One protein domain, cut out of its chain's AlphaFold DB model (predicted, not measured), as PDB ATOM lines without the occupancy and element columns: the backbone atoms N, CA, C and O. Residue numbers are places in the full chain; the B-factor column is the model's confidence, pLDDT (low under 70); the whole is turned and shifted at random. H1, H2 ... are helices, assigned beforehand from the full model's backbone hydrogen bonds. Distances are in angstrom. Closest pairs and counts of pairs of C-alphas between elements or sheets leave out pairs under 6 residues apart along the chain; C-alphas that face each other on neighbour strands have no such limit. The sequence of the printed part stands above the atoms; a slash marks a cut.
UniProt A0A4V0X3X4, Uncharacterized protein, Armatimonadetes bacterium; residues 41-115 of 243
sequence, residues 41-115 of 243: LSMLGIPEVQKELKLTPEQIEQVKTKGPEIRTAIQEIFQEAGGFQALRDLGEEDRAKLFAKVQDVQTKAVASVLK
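AT A GLANCE: This is residues 41 to 115 of the 243 residues of an uncharacterized protein of Armatimonadetes bacterium (UniProt A0A4V0X3X4). Two long helices, H3 and H5, lie side by side and run opposite ways as a slender pair, with short H1 and H2 toward the end where H3 begins and H5 ends. Short H4 and the link after it join the long helices at the other end. The printed part has 75 residues with five named helices, H1 to H5 in order, and no named strand; the class is all helix. It is a loose rod, with a radius of gyration of the C-alphas of 14.8 A and spans of 43 by 19 by 18 A.

HOW THE PARTS SIT: H1, residues 41 to 44, only just touches residues 63 to 67 of H3, residues 57 to 80, with 3 pairs of C-alphas within 8 A; the closest are Leu 44 and Val 63, 6.8 A. H1 also only just touches residues 106 to 110 of H5, residues 92 to 113, with 3 such pairs, the closest C-alphas being Leu 41 and Val 110, 6.1 A. H2, residues 47 to 52, is close to but not clearly touching H3: the closest C-alphas, of Gln 50 and Ile 60, are 7.4 A apart. H3 and H5 touch at a shallow tilt of 20 degrees, opposite ways, closest at the C-alphas of Gln 59 and Val 113, 5.9 A. H4, residues 83 to 86, is close to but not clearly touching H3, closest at the C-alphas of Phe 78 and Phe 84, 6.2 A; H4 and H5 are apart. Every O i to N i+4 pair is within hydrogen-bond range in H2, 18 of 20 in H3 and 17 of 18 in H5; H1 and H4 are too short for such a pair.

IN THESE COORDINATES: H1 begins at C-alpha 41 (21.027, -46.419, -44.293). H3 is 35.1 A long, with a kink of 27 degrees near residue 68. H5, 32.2 A long, ends at C-alpha 113 (13.351, -48.021, -38.410).

THE WHOLE: The C-alphas farthest apart, of Thr 56 and Asp 89, are 43.7 A apart. The printed part has no cut, the four links are tight, and no printed residue is under 70 in pLDDT.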
ATOM      1  N   LEU A  41      22.230 -46.381 -43.449       75.31
ATOM      2  CA  LEU A  41      21.027 -46.419 -44.293       75.31
ATOM      3  C   LEU A  41      21.264 -46.936 -45.720       75.31
ATOM      4  O   LEU A  41      20.358 -47.506 -46.322       75.31
ATOM      5  N   SER A  42      22.473 -46.769 -46.264       81.31
ATOM      6  CA  SER A  42      22.838 -47.331 -47.571       81.31
ATOM      7  C   SER A  42      22.795 -48.861 -47.539       81.31
ATOM      8  O   SER A  42      22.321 -49.492 -48.482       81.31
ATOM      9  N   MET A  43      23.212 -49.465 -46.419       88.00
ATOM     10  CA  MET A  43      23.162 -50.912 -46.219       88.00
ATOM     11  C   MET A  43      21.720 -51.421 -46.082       88.00
ATOM     12  O   MET A  43      21.387 -52.444 -46.672       88.00
ATOM     13  N   LEU A  44      20.842 -50.688 -45.390       90.56
ATOM     14  CA  LEU A  44      19.412 -51.030 -45.315       90.56
ATOM     15  C   LEU A  44      18.688 -50.943 -46.666       90.56
ATOM     16  O   LEU A  44      17.615 -51.519 -46.829       90.56
ATOM     17  N   GLY A  45      19.265 -50.251 -47.649       88.75
ATOM     18  CA  GLY A  45      18.774 -50.240 -49.025       88.75
ATOM     19  C   GLY A  45      19.082 -51.517 -49.820       88.75
ATOM     20  O   GLY A  45      18.552 -51.679 -50.917       88.75
ATOM     21  N   ILE A  46      19.931 -52.414 -49.304       90.94
ATOM     22  CA  ILE A  46      20.346 -53.641 -49.997       90.94
ATOM     23  C   ILE A  46      19.267 -54.726 -49.824       90.94
ATOM     24  O   ILE A  46      19.000 -55.112 -48.684       90.94
ATOM     25  N   PRO A  47      18.682 -55.285 -50.902       93.44
ATOM     26  CA  PRO A  47      17.611 -56.283 -50.797       93.44
ATOM     27  C   PRO A  47      17.980 -57.517 -49.964       93.44
ATOM     28  O   PRO A  47      17.157 -58.029 -49.209       93.44
ATOM     29  N   GLU A  48      19.216 -58.000 -50.067       94.88
ATOM     30  CA  GLU A  48      19.715 -59.134 -49.288       94.88
ATOM     31  C   GLU A  48      19.786 -58.803 -47.792       94.88
ATOM     32  O   GLU A  48      19.444 -59.647 -46.970       94.88
ATOM     33  N   VAL A  49      20.158 -57.569 -47.433       94.81
ATOM     34  CA  VAL A  49      20.164 -57.107 -46.034       94.81
ATOM     35  C   VAL A  49      18.737 -56.953 -45.515       94.81
ATOM     36  O   VAL A  49      18.448 -57.346 -44.390       94.81
ATOM     37  N   GLN A  50      17.818 -56.434 -46.331       95.44
ATOM     38  CA  GLN A  50      16.406 -56.329 -45.952       95.44
ATOM     39  C   GLN A  50      15.805 -57.706 -45.644       95.44
ATOM     40  O   GLN A  50      15.087 -57.858 -44.655       95.44
ATOM     41  N   LYS A  51      16.138 -58.716 -46.461       96.88
ATOM     42  CA  LYS A  51      15.746 -60.115 -46.238       96.88
ATOM     43  C   LYS A  51      16.379 -60.691 -44.973       96.88
ATOM     44  O   LYS A  51      15.664 -61.287 -44.174       96.88
ATOM     45  N   GLU A  52      17.678 -60.477 -44.772       96.62
ATOM     46  CA  GLU A  52      18.416 -60.934 -43.585       96.62
ATOM     47  C   GLU A  52      17.818 -60.379 -42.289       96.62
ATOM     48  O   GLU A  52      17.589 -61.109 -41.327       96.62
ATOM     49  N   LEU A  53      17.490 -59.085 -42.280       97.06
ATOM     50  CA  LEU A  53      16.866 -58.410 -41.142       97.06
ATOM     51  C   LEU A  53      15.357 -58.647 -41.050       97.06
ATOM     52  O   LEU A  53      14.720 -58.152 -40.115       97.06
ATOM     53  N   LYS A  54      14.775 -59.373 -42.013       97.12
ATOM     54  CA  LYS A  54      13.334 -59.627 -42.118       97.12
ATOM     55  C   LYS A  54      12.528 -58.328 -41.998       97.12
ATOM     56  O   LYS A  54      11.579 -58.253 -41.217       97.12
ATOM     57  N   LEU A  55      12.956 -57.283 -42.711       96.94
ATOM     58  CA  LEU A  55      12.268 -55.995 -42.667       96.94
ATOM     59  C   LEU A  55      10.845 -56.143 -43.208       96.94
ATOM     60  O   LEU A  55      10.626 -56.789 -44.234       96.94
ATOM     61  N   THR A  56       9.882 -55.529 -42.524       97.31
ATOM     62  CA  THR A  56       8.496 -55.497 -43.003       97.31
ATOM     63  C   THR A  56       8.356 -54.546 -44.200       97.31
ATOM     64  O   THR A  56       9.211 -53.670 -44.384       97.31
ATOM     65  N   PRO A  57       7.289 -54.661 -45.011       96.75
ATOM     66  CA  PRO A  57       7.020 -53.707 -46.088       96.75
ATOM     67  C   PRO A  57       7.015 -52.249 -45.607       96.75
ATOM     68  O   PRO A  57       7.573 -51.378 -46.270       96.75
ATOM     69  N   GLU A  58       6.467 -51.993 -44.419       96.19
ATOM     70  CA  GLU A  58       6.431 -50.668 -43.797       96.19
ATOM     71  C   GLU A  58       7.838 -50.179 -43.440       96.19
ATOM     72  O   GLU A  58       8.175 -49.031 -43.717       96.19
ATOM     73  N   GLN A  59       8.692 -51.042 -42.876       95.94
ATOM     74  CA  GLN A  59      10.085 -50.693 -42.578       95.94
ATOM     75  C   GLN A  59      10.875 -50.408 -43.857       95.94
ATOM     76  O   GLN A  59      11.643 -49.450 -43.904       95.94
ATOM     77  N   ILE A  60      10.676 -51.202 -44.911       94.62
ATOM     78  CA  ILE A  60      11.314 -50.976 -46.215       94.62
ATOM     79  C   ILE A  60      10.890 -49.620 -46.785       94.62
ATOM     80  O   ILE A  60      11.730 -48.886 -47.307       94.62
ATOM     81  N   GLU A  61       9.613 -49.261 -46.666       94.31
ATOM     82  CA  GLU A  61       9.134 -47.954 -47.106       94.31
ATOM     83  C   GLU A  61       9.727 -46.818 -46.264       94.31
ATOM     84  O   GLU A  61      10.224 -45.844 -46.827       94.31
ATOM     85  N   GLN A  62       9.819 -46.982 -44.941       92.44
ATOM     86  CA  GLN A  62      10.503 -46.026 -44.061       92.44
ATOM     87  C   GLN A  62      11.984 -45.832 -44.421       92.44
ATOM     88  O   GLN A  62      12.486 -44.711 -44.363       92.44
ATOM     89  N   VAL A  63      12.703 -46.890 -44.817       90.56
ATOM     90  CA  VAL A  63      14.091 -46.764 -45.302       90.56
ATOM     91  C   VAL A  63      14.146 -45.876 -46.548       90.56
ATOM     92  O   VAL A  63      15.030 -45.022 -46.656       90.56
ATOM     93  N   LYS A  64      13.204 -46.043 -47.487       89.12
ATOM     94  CA  LYS A  64      13.155 -45.226 -48.709       89.12
ATOM     95  C   LYS A  64      12.831 -43.768 -48.409       89.12
ATOM     96  O   LYS A  64      13.475 -42.897 -48.991       89.12
ATOM     97  N   THR A  65      11.876 -43.499 -47.518       89.69
ATOM     98  CA  THR A  65      11.435 -42.132 -47.192       89.69
ATOM     99  C   THR A  65      12.450 -41.372 -46.341       89.69
ATOM    100  O   THR A  65      12.674 -40.187 -46.577       89.69
ATOM    101  N   LYS A  66      13.168 -42.057 -45.441       89.00
ATOM    102  CA  LYS A  66      14.268 -41.455 -44.666       89.00
ATOM    103  C   LYS A  66      15.487 -41.110 -45.512       89.00
ATOM    104  O   LYS A  66      16.270 -40.243 -45.136       89.00
ATOM    105  N   GLY A  67      15.671 -41.761 -46.661       84.88
ATOM    106  CA  GLY A  67      16.779 -41.472 -47.574       84.88
ATOM    107  C   GLY A  67      16.857 -39.986 -47.974       84.88
ATOM    108  O   GLY A  67      17.904 -39.371 -47.767       84.88
ATOM    109  N   PRO A  68      15.788 -39.398 -48.546       87.19
ATOM    110  CA  PRO A  68      15.682 -37.962 -48.801       87.19
ATOM    111  C   PRO A  68      15.895 -37.085 -47.562       87.19
ATOM    112  O   PRO A  68      16.693 -36.158 -47.638       87.19
ATOM    113  N   GLU A  69      15.262 -37.402 -46.427       87.62
ATOM    114  CA  GLU A  69      15.389 -36.621 -45.182       87.62
ATOM    115  C   GLU A  69      16.847 -36.511 -44.723       87.62
ATOM    116  O   GLU A  69      17.346 -35.421 -44.455       87.62
ATOM    117  N   ILE A  70      17.568 -37.633 -44.710       86.19
ATOM    118  CA  ILE A  70      18.985 -37.668 -44.332       86.19
ATOM    119  C   ILE A  70      19.836 -36.895 -45.329       86.19
ATOM    120  O   ILE A  70      20.772 -36.211 -44.928       86.19
ATOM    121  N   ARG A  71      19.546 -36.994 -46.632       86.38
ATOM    122  CA  ARG A  71      20.282 -36.222 -47.642       86.38
ATOM    123  C   ARG A  71      20.110 -34.724 -47.416       86.38
ATOM    124  O   ARG A  71      21.109 -34.016 -47.480       86.38
ATOM    125  N   THR A  72      18.892 -34.274 -47.120       90.38
ATOM    126  CA  THR A  72      18.604 -32.873 -46.795       90.38
ATOM    127  C   THR A  72      19.319 -32.448 -45.515       90.38
ATOM    128  O   THR A  72      20.081 -31.491 -45.555       90.38
ATOM    129  N   ALA A  73      19.192 -33.210 -44.426       90.44
ATOM    130  CA  ALA A  73      19.853 -32.897 -43.159       90.44
ATOM    131  C   ALA A  73      21.385 -32.840 -43.296       90.44
ATOM    132  O   ALA A  73      22.042 -31.951 -42.765       90.44
ATOM    133  N   ILE A  74      21.978 -33.768 -44.055       88.31
ATOM    134  CA  ILE A  74      23.413 -33.746 -44.350       88.31
ATOM    135  C   ILE A  74      23.774 -32.506 -45.173       88.31
ATOM    136  O   ILE A  74      24.772 -31.853 -44.882       88.31
ATOM    137  N   GLN A  75      22.981 -32.170 -46.193       88.50
ATOM    138  CA  GLN A  75      23.204 -30.970 -46.993       88.50
ATOM    139  C   GLN A  75      23.162 -29.712 -46.120       88.50
ATOM    140  O   GLN A  75      24.056 -28.883 -46.253       88.50
ATOM    141  N   GLU A  76      22.195 -29.593 -45.214       91.44
ATOM    142  CA  GLU A  76      22.081 -28.484 -44.260       91.44
ATOM    143  C   GLU A  76      23.300 -28.401 -43.338       91.44
ATOM    144  O   GLU A  76      23.926 -27.346 -43.282       91.44
ATOM    145  N   ILE A  77      23.734 -29.520 -42.738       90.38
ATOM    146  CA  ILE A  77      24.964 -29.579 -41.924       90.38
ATOM    147  C   ILE A  77      26.170 -29.031 -42.702       90.38
ATOM    148  O   ILE A  77      26.990 -28.293 -42.156       90.38
ATOM    149  N   PHE A  78      26.298 -29.388 -43.983       89.06
ATOM    150  CA  PHE A  78      27.385 -28.885 -44.818       89.06
ATOM    151  C   PHE A  78      27.215 -27.415 -45.190       89.06
ATOM    152  O   PHE A  78      28.212 -26.702 -45.224       89.06
ATOM    153  N   GLN A  79      25.998 -26.947 -45.474       89.25
ATOM    154  CA  GLN A  79      25.744 -25.533 -45.763       89.25
ATOM    155  C   GLN A  79      26.050 -24.650 -44.547       89.25
ATOM    156  O   GLN A  79      26.723 -23.635 -44.700       89.25
ATOM    157  N   GLU A  80      25.647 -25.071 -43.346       88.88
ATOM    158  CA  GLU A  80      25.969 -24.387 -42.085       88.88
ATOM    159  C   GLU A  80      27.479 -24.260 -41.858       88.88
ATOM    160  O   GLU A  80      27.949 -23.274 -41.295       88.88
ATOM    161  N   ALA A  81      28.254 -25.232 -42.339       87.06
ATOM    162  CA  ALA A  81      29.709 -25.228 -42.260       87.06
ATOM    163  C   ALA A  81      30.405 -24.455 -43.399       87.06
ATOM    164  O   ALA A  81      31.614 -24.594 -43.574       87.06
ATOM    165  N   GLY A  82      29.669 -23.671 -44.196       87.19
ATOM    166  CA  GLY A  82      30.219 -22.909 -45.328       87.19
ATOM    167  C   GLY A  82      30.284 -23.691 -46.647       87.19
ATOM    168  O   GLY A  82      30.964 -23.289 -47.591       87.19
ATOM    169  N   GLY A  83      29.573 -24.814 -46.735       85.44
ATOM    170  CA  GLY A  83      29.500 -25.671 -47.913       85.44
ATOM    171  C   GLY A  83      30.673 -26.645 -48.056       85.44
ATOM    172  O   GLY A  83      31.637 -26.656 -47.293       85.44
ATOM    173  N   PHE A  84      30.615 -27.486 -49.093       77.94
ATOM    174  CA  PHE A  84      31.638 -28.512 -49.349       77.94
ATOM    175  C   PHE A  84      33.035 -27.945 -49.640       77.94
ATOM    176  O   PHE A  84      34.026 -28.646 -49.437       77.94
ATOM    177  N   GLN A  85      33.123 -26.702 -50.124       79.06
ATOM    178  CA  GLN A  85      34.394 -26.037 -50.411       79.06
ATOM    179  C   GLN A  85      35.144 -25.709 -49.109       79.06
ATOM    180  O   GLN A  85      36.331 -26.008 -49.005       79.06
ATOM    181  N   ALA A  86      34.421 -25.201 -48.102       81.69
ATOM    182  CA  ALA A  86      34.968 -24.803 -46.808       81.69
ATOM    183  C   ALA A  86      35.518 -25.987 -45.993       81.69
ATOM    184  O   ALA A  86      36.400 -25.810 -45.163       81.69
ATOM    185  N   LEU A  87      35.087 -27.222 -46.284       77.88
ATOM    186  CA  LEU A  87      35.619 -28.435 -45.641       77.88
ATOM    187  C   LEU A  87      37.124 -28.642 -45.836       77.88
ATOM    188  O   LEU A  87      37.732 -29.408 -45.087       77.88
ATOM    189  N   ARG A  88      37.705 -28.043 -46.883       77.06
ATOM    190  CA  ARG A  88      39.152 -28.094 -47.136       77.06
ATOM    191  C   ARG A  88      39.929 -27.181 -46.197       77.06
ATOM    192  O   ARG A  88      41.077 -27.491 -45.899       77.06
ATOM    193  N   ASP A  89      39.278 -26.118 -45.745       84.00
ATOM    194  CA  ASP A  89      39.861 -25.067 -44.918       84.00
ATOM    195  C   ASP A  89      39.545 -25.278 -43.425       84.00
ATOM    196  O   ASP A  89      40.172 -24.663 -42.567       84.00
ATOM    197  N   LEU A  90      38.600 -26.173 -43.099       83.88
ATOM    198  CA  LEU A  90      38.313 -26.575 -41.721       83.88
ATOM    199  C   LEU A  90      39.509 -27.284 -41.077       83.88
ATOM    200  O   LEU A  90      40.095 -28.209 -41.649       83.88
ATOM    201  N   GLY A  91      39.787 -26.911 -39.827       86.50
ATOM    202  CA  GLY A  91      40.696 -27.650 -38.960       86.50
ATOM    203  C   GLY A  91      40.209 -29.079 -38.701       86.50
ATOM    204  O   GLY A  91      39.024 -29.396 -38.832       86.50
ATOM    205  N   GLU A  92      41.137 -29.955 -38.313       81.25
ATOM    206  CA  GLU A  92      40.866 -31.379 -38.083       81.25
ATOM    207  C   GLU A  92      39.746 -31.607 -37.056       81.25
ATOM    208  O   GLU A  92      38.864 -32.438 -37.274       81.25
ATOM    209  N   GLU A  93      39.729 -30.818 -35.979       86.19
ATOM    210  CA  GLU A  93      38.724 -30.919 -34.920       86.19
ATOM    211  C   GLU A  93      37.312 -30.551 -35.410       86.19
ATOM    212  O   GLU A  93      36.356 -31.295 -35.178       86.19
ATOM    213  N   ASP A  94      37.166 -29.438 -36.131       87.69
ATOM    214  CA  ASP A  94      35.866 -28.995 -36.648       87.69
ATOM    215  C   ASP A  94      35.340 -29.943 -37.719       87.69
ATOM    216  O   ASP A  94      34.153 -30.286 -37.750       87.69
ATOM    217  N   ARG A  95      36.247 -30.454 -38.554       82.38
ATOM    218  CA  ARG A  95      35.928 -31.489 -39.527       82.38
ATOM    219  C   ARG A  95      35.460 -32.773 -38.835       82.38
ATOM    220  O   ARG A  95      34.448 -33.339 -39.251       82.38
ATOM    221  N   ALA A  96      36.129 -33.210 -37.766       83.56
ATOM    222  CA  ALA A  96      35.721 -34.376 -36.982       83.56
ATOM    223  C   ALA A  96      34.334 -34.189 -36.341       83.56
ATOM    224  O   ALA A  96      33.491 -35.085 -36.433       83.56
ATOM    225  N   LYS A  97      34.050 -33.011 -35.766       87.19
ATOM    226  CA  LYS A  97      32.723 -32.672 -35.216       87.19
ATOM    227  C   LYS A  97      31.631 -32.731 -36.282       87.19
ATOM    228  O   LYS A  97      30.547 -33.254 -36.027       87.19
ATOM    229  N   LEU A  98      31.906 -32.225 -37.481       88.81
ATOM    230  CA  LEU A  98      30.951 -32.247 -38.585       88.81
ATOM    231  C   LEU A  98      30.633 -33.681 -39.028       88.81
ATOM    232  O   LEU A  98      29.464 -34.042 -39.168       88.81
ATOM    233  N   PHE A  99      31.654 -34.527 -39.177       83.50
ATOM    234  CA  PHE A  99      31.451 -35.948 -39.461       83.50
ATOM    235  C   PHE A  99      30.670 -36.661 -38.358       83.50
ATOM    236  O   PHE A  99      29.790 -37.463 -38.666       83.50
ATOM    237  N   ALA A 100      30.937 -36.345 -37.089       85.56
ATOM    238  CA  ALA A 100      30.182 -36.896 -35.970       85.56
ATOM    239  C   ALA A 100      28.693 -36.511 -36.039       85.56
ATOM    240  O   ALA A 100      27.841 -37.369 -35.822       85.56
ATOM    241  N   LYS A 101      28.359 -35.267 -36.425       89.19
ATOM    242  CA  LYS A 101      26.962 -34.849 -36.661       89.19
ATOM    243  C   LYS A 101      26.302 -35.656 -37.782       89.19
ATOM    244  O   LYS A 101      25.188 -36.142 -37.614       89.19
ATOM    245  N   VAL A 102      26.992 -35.836 -38.912       87.88
ATOM    246  CA  VAL A 102      26.487 -36.652 -40.033       87.88
ATOM    247  C   VAL A 102      26.241 -38.097 -39.591       87.88
ATOM    248  O   VAL A 102      25.196 -38.673 -39.903       87.88
ATOM    249  N   GLN A 103      27.176 -38.671 -38.833       83.44
ATOM    250  CA  GLN A 103      27.061 -40.025 -38.296       83.44
ATOM    251  C   GLN A 103      25.877 -40.158 -37.327       83.44
ATOM    252  O   GLN A 103      25.147 -41.147 -37.387       83.44
ATOM    253  N   ASP A 104      25.660 -39.171 -36.457       87.25
ATOM    254  CA  ASP A 104      24.548 -39.153 -35.502       87.25
ATOM    255  C   ASP A 104      23.186 -39.129 -36.214       87.25
ATOM    256  O   ASP A 104      22.319 -39.951 -35.910       87.25
ATOM    257  N   VAL A 105      23.024 -38.276 -37.235       89.25
ATOM    258  CA  VAL A 105      21.804 -38.234 -38.065       89.25
ATOM    259  C   VAL A 105      21.516 -39.600 -38.689       89.25
ATOM    260  O   VAL A 105      20.391 -40.100 -38.620       89.25
ATOM    261  N   GLN A 106      22.533 -40.241 -39.267       84.88
ATOM    262  CA  GLN A 106      22.383 -41.562 -39.875       84.88
ATOM    263  C   GLN A 106      22.036 -42.637 -38.837       84.88
ATOM    264  O   GLN A 106      21.138 -43.446 -39.072       84.88
ATOM    265  N   THR A 107      22.707 -42.624 -37.684       84.56
ATOM    266  CA  THR A 107      22.503 -43.593 -36.597       84.56
ATOM    267  C   THR A 107      21.083 -43.501 -36.043       84.56
ATOM    268  O   THR A 107      20.391 -44.514 -35.935       84.56
ATOM    269  N   LYS A 108      20.597 -42.284 -35.770       88.38
ATOM    270  CA  LYS A 108      19.221 -42.043 -35.311       88.38
ATOM    271  C   LYS A 108      18.191 -42.487 -36.342       88.38
ATOM    272  O   LYS A 108      17.184 -43.102 -35.988       88.38
ATOM    273  N   ALA A 109      18.448 -42.225 -37.622       88.44
ATOM    274  CA  ALA A 109      17.546 -42.640 -38.682       88.44
ATOM    275  C   ALA A 109      17.444 -44.171 -38.784       88.44
ATOM    276  O   ALA A 109      16.329 -44.688 -38.832       88.44
ATOM    277  N   VAL A 110      18.566 -44.898 -38.720       87.62
ATOM    278  CA  VAL A 110      18.575 -46.372 -38.654       87.62
ATOM    279  C   VAL A 110      17.810 -46.871 -37.422       87.62
ATOM    280  O   VAL A 110      16.917 -47.712 -37.549       87.62
ATOM    281  N   ALA A 111      18.113 -46.328 -36.239       89.06
ATOM    282  CA  ALA A 111      17.498 -46.744 -34.977       89.06
ATOM    283  C   ALA A 111      15.974 -46.544 -34.961       89.06
ATOM    284  O   ALA A 111      15.256 -47.335 -34.357       89.06
ATOM    285  N   SER A 112      15.470 -45.523 -35.663       91.44
ATOM    286  CA  SER A 112      14.029 -45.264 -35.772       91.44
ATOM    287  C   SER A 112      13.265 -46.242 -36.676       91.44
ATOM    288  O   SER A 112      12.041 -46.277 -36.616       91.44
ATOM    289  N   VAL A 113      13.963 -47.022 -37.511       92.44
ATOM    290  CA  VAL A 113      13.351 -48.021 -38.410       92.44
ATOM    291  C   VAL A 113      13.424 -49.425 -37.817       92.44
ATOM    292  O   VAL A 113      12.489 -50.215 -37.950       92.44
ATOM    293  N   LEU A 114      14.555 -49.765 -37.201       94.88
ATOM    294  CA  LEU A 114      14.864 -51.131 -36.792       94.88
ATOM    295  C   LEU A 114      14.396 -51.430 -35.364       94.88
ATOM    296  O   LEU A 114      14.646 -50.663 -34.436       94.88
ATOM    297  N   LYS A 115      13.808 -52.612 -35.164       94.88
ATOM    298  CA  LYS A 115      13.530 -53.177 -33.831       94.88
ATOM    299  C   LYS A 115      14.839 -53.572 -33.123       94.88
ATOM    300  O   LYS A 115      15.825 -53.825 -33.813       94.88
TER     301      LYS A 115